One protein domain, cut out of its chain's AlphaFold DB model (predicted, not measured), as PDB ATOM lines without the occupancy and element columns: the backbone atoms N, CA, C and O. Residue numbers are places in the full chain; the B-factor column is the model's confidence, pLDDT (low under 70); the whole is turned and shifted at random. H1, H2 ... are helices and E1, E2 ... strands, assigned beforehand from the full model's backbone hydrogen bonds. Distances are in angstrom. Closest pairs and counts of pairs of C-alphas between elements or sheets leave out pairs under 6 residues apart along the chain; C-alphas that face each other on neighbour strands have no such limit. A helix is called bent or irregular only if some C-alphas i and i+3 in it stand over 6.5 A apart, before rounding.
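AT A GLANCE: This is residues 5 to 48 of the 69 residues of the protein "Antitoxin" of Methyloversatilis universalis (strain ATCC BAA-1314 / JCM 13912 / FAM5) (UniProt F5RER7). A two-stranded hairpin, E1 and E2, has a short helix, H1, near its open end, where E1 begins and E2 ends; from there an arm leads away to a second short helix, H2, far from the rest. Residues 35 to 48, of which 38 to 46 belong to H2, stand free, and this arm makes much of the length. The printed part has 44 residues, with two named helices and two named strands in the order H1, E1, E2, H2; the sheet has the order E1 - E2 and is antiparallel, and the class is mixed, helices and strands. The whole is extended, with a radius of gyration of the C-alphas of 15.2 A and spans of 45 by 22 by 12 A.

HOW THE PARTS SIT: Strand E1, residues 18 to 22, and strand E2, residues 25 to 30, form a hairpin of antiparallel neighbours, with 146 degrees between their directions. The C-alphas of Ala 19 and Arg 29 face each other at 4.4 A. Across the pair, N 20 and O 28 are 2.8 A apart and N 30 and O 18 are 2.8 A apart, both within hydrogen-bond range. Helix H1, residues 5 to 13, has 2 pairs of C-alphas within 8 A of each strand. Its closest C-alphas to E2 are those of Val 12 and Leu 30, 6.8 A apart, and to E1 those of Val 12 and Ile 18, 7.1 A apart. Helix H2, residues 38 to 46, is apart from H1 and from E1. In H1 every O i to N i+4 pair is within hydrogen-bond range; in H2 3 of 5 are.

IN THESE COORDINATES: E1 measures 13.2 A from first to last C-alpha, beginning at C-alpha 18 (25.791, -14.574, 33.215). E2 measures 14.8 A. H1 measures 12.1 A and begins at C-alpha 5 (19.523, -21.370, 39.460). H2 measures 11.7 A and ends at C-alpha 46 (7.190, -5.488, 6.626); it is irregular, with C-alphas 41 and 44 7.7 A apart.

THE WHOLE: The two C-alphas farthest apart are those of His 23 and Ser 48, 44.8 A. Without residues 35 to 48, the body of 30 residues spans 27 by 18 by 9 A. The printed part has no cut. The links H1 to E1 and E1 to E2 are tight, the link E2 to H2 is short with 7 residues, and no link is long. The mean pLDDT of the printed part is 91.9, that of H2 is 86, and no printed residue is under 70.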
ATOM      1  N   LEU A   5      20.071 -21.807  40.745       89.25
ATOM      2  CA  LEU A   5      19.523 -21.370  39.460       89.25
ATOM      3  C   LEU A   5      18.510 -20.230  39.632       89.25
ATOM      4  O   LEU A   5      18.596 -19.248  38.913       89.25
ATOM      5  N   ALA A   6      17.624 -20.316  40.626       91.75
ATOM      6  CA  ALA A   6      16.634 -19.272  40.891       91.75
ATOM      7  C   ALA A   6      17.264 -17.898  41.188       91.75
ATOM      8  O   ALA A   6      16.777 -16.890  40.690       91.75
ATOM      9  N   ALA A   7      18.363 -17.855  41.948       93.56
ATOM     10  CA  ALA A   7      19.070 -16.605  42.224       93.56
ATOM     11  C   ALA A   7      19.695 -16.026  40.945       93.56
ATOM     12  O   ALA A   7      19.490 -14.859  40.645       93.56
ATOM     13  N   LEU A   8      20.354 -16.871  40.144       93.94
ATOM     14  CA  LEU A   8      20.934 -16.451  38.864       93.94
ATOM     15  C   LEU A   8      19.862 -15.940  37.888       93.94
ATOM     16  O   LEU A   8      20.103 -14.983  37.167       93.94
ATOM     17  N   LEU A   9      18.673 -16.549  37.872       94.44
ATOM     18  CA  LEU A   9      17.555 -16.069  37.057       94.44
ATOM     19  C   LEU A   9      17.025 -14.715  37.544       94.44
ATOM     20  O   LEU A   9      16.654 -13.893  36.717       94.44
ATOM     21  N   ALA A  10      17.010 -14.459  38.856       95.00
ATOM     22  CA  ALA A  10      16.625 -13.155  39.398       95.00
ATOM     23  C   ALA A  10      17.645 -12.057  39.051       95.00
ATOM     24  O   ALA A  10      17.263 -10.916  38.804       95.00
ATOM     25  N   ASP A  11      18.932 -12.394  39.008       95.44
ATOM     26  CA  ASP A  11      19.996 -11.491  38.558       95.44
ATOM     27  C   ASP A  11      19.837 -11.177  37.061       95.44
ATOM     28  O   ASP A  11      19.804 -10.015  36.657       95.44
ATOM     29  N   VAL A  12      19.595 -12.206  36.244       96.50
ATOM     30  CA  VAL A  12      19.346 -12.058  34.801       96.50
ATOM     31  C   VAL A  12      18.078 -11.252  34.518       96.50
ATOM     32  O   VAL A  12      18.083 -10.368  33.668       96.50
ATOM     33  N   ALA A  13      17.000 -11.476  35.271       93.06
ATOM     34  CA  ALA A  13      15.767 -10.700  35.140       93.06
ATOM     35  C   ALA A  13      15.955  -9.208  35.481       93.06
ATOM     36  O   ALA A  13      15.163  -8.380  35.042       93.06
ATOM     37  N   ARG A  14      17.003  -8.850  36.237       94.75
ATOM     38  CA  ARG A  14      17.390  -7.457  36.525       94.75
ATOM     39  C   ARG A  14      18.312  -6.846  35.466       94.75
ATOM     40  O   ARG A  14      18.699  -5.689  35.611       94.75
ATOM     41  N   GLY A  15      18.642  -7.592  34.412       94.56
ATOM     42  CA  GLY A  15      19.463  -7.124  33.299       94.56
ATOM     43  C   GLY A  15      20.872  -7.721  33.245       94.56
ATOM     44  O   GLY A  15      21.638  -7.345  32.363       94.56
ATOM     45  N   GLU A  16      21.248  -8.626  34.155       95.88
ATOM     46  CA  GLU A  16      22.595  -9.210  34.147       95.88
ATOM     47  C   GLU A  16      22.768 -10.295  33.071       95.88
ATOM     48  O   GLU A  16      21.905 -11.147  32.859       95.88
ATOM     49  N   GLU A  17      23.940 -10.328  32.436       96.69
ATOM     50  CA  GLU A  17      24.345 -11.426  31.557       96.69
ATOM     51  C   GLU A  17      25.347 -12.342  32.269       96.69
ATOM     52  O   GLU A  17      26.450 -11.928  32.627       96.69
ATOM     53  N   ILE A  18      25.007 -13.622  32.422       96.00
ATOM     54  CA  ILE A  18      25.791 -14.574  33.215       96.00
ATOM     55  C   ILE A  18      26.350 -15.685  32.327       96.00
ATOM     56  O   ILE A  18      25.608 -16.423  31.678       96.00
ATOM     57  N   ALA A  19      27.673 -15.866  32.324       96.50
ATOM     58  CA  ALA A  19      28.321 -16.977  31.632       96.50
ATOM     59  C   ALA A  19      28.242 -18.280  32.448       96.50
ATOM     60  O   ALA A  19      28.693 -18.347  33.592       96.50
ATOM     61  N   ILE A  20      27.732 -19.352  31.838       94.50
ATOM     62  CA  ILE A  20      27.769 -20.701  32.406       94.50
ATOM     63  C   ILE A  20      29.060 -21.376  31.955       94.50
ATOM     64  O   ILE A  20      29.294 -21.562  30.758       94.50
ATOM     65  N   THR A  21      29.890 -21.775  32.918       95.44
ATOM     66  CA  THR A  21      31.156 -22.461  32.656       95.44
ATOM     67  C   THR A  21      31.114 -23.932  33.057       95.44
ATOM     68  O   THR A  21      30.447 -24.333  34.012       95.44
ATOM     69  N   ARG A  22      31.866 -24.759  32.329       95.19
ATOM     70  CA  ARG A  22      32.147 -26.155  32.665       95.19
ATOM     71  C   ARG A  22      33.625 -26.427  32.399       95.19
ATOM     72  O   ARG A  22      34.121 -26.140  31.316       95.19
ATOM     73  N   HIS A  23      34.336 -26.957  33.396       95.56
ATOM     74  CA  HIS A  23      35.792 -27.174  33.336       95.56
ATOM     75  C   HIS A  23      36.580 -25.911  32.924       95.56
ATOM     76  O   HIS A  23      37.486 -25.978  32.097       95.56
ATOM     77  N   GLY A  24      36.191 -24.745  33.454       94.88
ATOM     78  CA  GLY A  24      36.839 -23.459  33.157       94.88
ATOM     79  C   GLY A  24      36.522 -22.867  31.778       94.88
ATOM     80  O   GLY A  24      36.975 -21.768  31.480       94.88
ATOM     81  N   LYS A  25      35.728 -23.551  30.946       97.12
ATOM     82  CA  LYS A  25      35.307 -23.063  29.626       97.12
ATOM     83  C   LYS A  25      33.871 -22.566  29.674       97.12
ATOM     84  O   LYS A  25      33.023 -23.230  30.266       97.12
ATOM     85  N   VAL A  26      33.589 -21.433  29.039       97.19
ATOM     86  CA  VAL A  26      32.216 -20.950  28.836       97.19
ATOM     87  C   VAL A  26      31.513 -21.882  27.852       97.19
ATOM     88  O   VAL A  26      32.041 -22.152  26.778       97.19
ATOM     89  N   ILE A  27      30.345 -22.391  28.235       97.25
ATOM     90  CA  ILE A  27      29.545 -23.315  27.416       97.25
ATOM     91  C   ILE A  27      28.165 -22.757  27.059       97.25
ATOM     92  O   ILE A  27      27.539 -23.251  26.130       97.25
ATOM     93  N   ALA A  28      27.684 -21.754  27.794       96.50
ATOM     94  CA  ALA A  28      26.426 -21.063  27.532       96.50
ATOM     95  C   ALA A  28      26.426 -19.694  28.225       96.50
ATOM     96  O   ALA A  28      27.291 -19.410  29.059       96.50
ATOM     97  N   ARG A  29      25.433 -18.861  27.912       95.94
ATOM     98  CA  ARG A  29      25.151 -17.606  28.616       95.94
ATOM     99  C   ARG A  29      23.662 -17.536  28.934       95.94
ATOM    100  O   ARG A  29      22.847 -17.937  28.110       95.94
ATOM    101  N   LEU A  30      23.336 -17.050  30.124       95.69
ATOM    102  CA  LEU A  30      22.001 -16.572  30.457       95.69
ATOM    103  C   LEU A  30      21.992 -15.071  30.192       95.69
ATOM    104  O   LEU A  30      22.884 -14.368  30.667       95.69
ATOM    105  N   ILE A  31      21.021 -14.613  29.417       96.00
ATOM    106  CA  ILE A  31      20.815 -13.204  29.097       96.00
ATOM    107  C   ILE A  31      19.369 -12.839  29.440       96.00
ATOM    108  O   ILE A  31      18.521 -13.740  29.452       96.00
ATOM    109  N   PRO A  32      19.079 -11.563  29.731       96.12
ATOM    110  CA  PRO A  32      17.704 -11.107  29.862       96.12
ATOM    111  C   PRO A  32      16.949 -11.406  28.566       96.12
ATOM    112  O   PRO A  32      17.496 -11.217  27.477       96.12
ATOM    113  N   GLU A  33      15.705 -11.872  28.674       91.06
ATOM    114  CA  GLU A  33      14.855 -11.990  27.491       91.06
ATOM    115  C   GLU A  33      14.578 -10.569  26.977       91.06
ATOM    116  O   GLU A  33      14.067  -9.744  27.742       91.06
ATOM    117  N   PRO A  34      14.937 -10.240  25.726       86.62
ATOM    118  CA  PRO A  34      14.647  -8.925  25.183       86.62
ATOM    119  C   PRO A  34      13.132  -8.733  25.094       86.62
ATOM    120  O   PRO A  34      12.418  -9.607  24.595       86.62
ATOM    121  N   GLU A  35      12.634  -7.576  25.534       85.12
ATOM    122  CA  GLU A  35      11.248  -7.199  25.260       85.12
ATOM    123  C   GLU A  35      11.038  -7.185  23.745       85.12
ATOM    124  O   GLU A  35      11.659  -6.402  23.028       85.12
ATOM    125  N   ARG A  36      10.170  -8.071  23.256       86.06
ATOM    126  CA  ARG A  36       9.802  -8.135  21.845       86.06
ATOM    127  C   ARG A  36       8.346  -7.741  21.693       86.06
ATOM    128  O   ARG A  36       7.458  -8.390  22.247       86.06
ATOM    129  N   ARG A  37       8.087  -6.686  20.929       89.69
ATOM    130  CA  ARG A  37       6.735  -6.303  20.520       89.69
ATOM    131  C   ARG A  37       6.321  -7.121  19.304       89.69
ATOM    132  O   ARG A  37       7.155  -7.658  18.579       89.69
ATOM    133  N   ALA A  38       5.016  -7.167  19.040       88.19
ATOM    134  CA  ALA A  38       4.501  -7.779  17.816       88.19
ATOM    135  C   ALA A  38       5.168  -7.176  16.565       88.19
ATOM    136  O   ALA A  38       5.559  -7.916  15.673       88.19
ATOM    137  N   ALA A  39       5.387  -5.857  16.548       88.38
ATOM    138  CA  ALA A  39       6.087  -5.176  15.460       88.38
ATOM    139  C   ALA A  39       7.491  -5.754  15.198       88.38
ATOM    140  O   ALA A  39       7.834  -6.001  14.049       88.38
ATOM    141  N   ASP A  40       8.264  -6.050  16.246       89.50
ATOM    142  CA  ASP A  40       9.611  -6.619  16.105       89.50
ATOM    143  C   ASP A  40       9.564  -8.058  15.570       89.50
ATOM    144  O   ASP A  40      10.428  -8.476  14.804       89.50
ATOM    145  N   ALA A  41       8.543  -8.829  15.962       87.88
ATOM    146  CA  ALA A  41       8.345 -10.195  15.477       87.88
ATOM    147  C   ALA A  41       7.959 -10.242  13.990       87.88
ATOM    148  O   ALA A  41       8.290 -11.207  13.305       87.88
ATOM    149  N   PHE A  42       7.274  -9.208  13.503       87.00
ATOM    150  CA  PHE A  42       6.832  -9.090  12.118       87.00
ATOM    151  C   PHE A  42       7.718  -8.172  11.263       87.00
ATOM    152  O   PHE A  42       7.428  -8.000  10.086       87.00
ATOM    153  N   ALA A  43       8.812  -7.622  11.797       86.88
ATOM    154  CA  ALA A  43       9.659  -6.665  11.079       86.88
ATOM    155  C   ALA A  43      10.112  -7.186   9.703       86.88
ATOM    156  O   ALA A  43       9.917  -6.515   8.696       86.88
ATOM    157  N   SER A  44      10.571  -8.441   9.625       85.25
ATOM    158  CA  SER A  44      10.993  -9.062   8.358       85.25
ATOM    159  C   SER A  44       9.882  -9.183   7.317       85.25
ATOM    160  O   SER A  44      10.156  -9.331   6.135       85.25
ATOM    161  N   VAL A  45       8.635  -9.200   7.775       83.88
ATOM    162  CA  VAL A  45       7.445  -9.335   6.939       83.88
ATOM    163  C   VAL A  45       7.023  -7.953   6.400       83.88
ATOM    164  O   VAL A  45       6.355  -7.861   5.382       83.88
ATOM    165  N   TRP A  46       7.428  -6.867   7.066       79.88
ATOM    166  CA  TRP A  46       7.190  -5.488   6.626       79.88
ATOM    167  C   TRP A  46       8.354  -4.968   5.769       79.88
ATOM    168  O   TRP A  46       8.134  -4.127   4.903       79.88
ATOM    169  N   ASP A  47       9.566  -5.486   5.988       83.94
ATOM    170  CA  ASP A  47      10.774  -5.175   5.210       83.94
ATOM    171  C   ASP A  47      10.878  -5.975   3.895       83.94
ATOM    172  O   ASP A  47      11.802  -5.761   3.110       83.94
ATOM    173  N   SER A  48       9.973  -6.927   3.650       79.25
ATOM    174  CA  SER A  48       9.956  -7.691   2.406       79.25
ATOM    175  C   SER A  48       9.282  -6.911   1.278       79.25
ATOM    176  O   SER A  48       8.166  -6.426   1.440       79.25
TER     177      SER A  48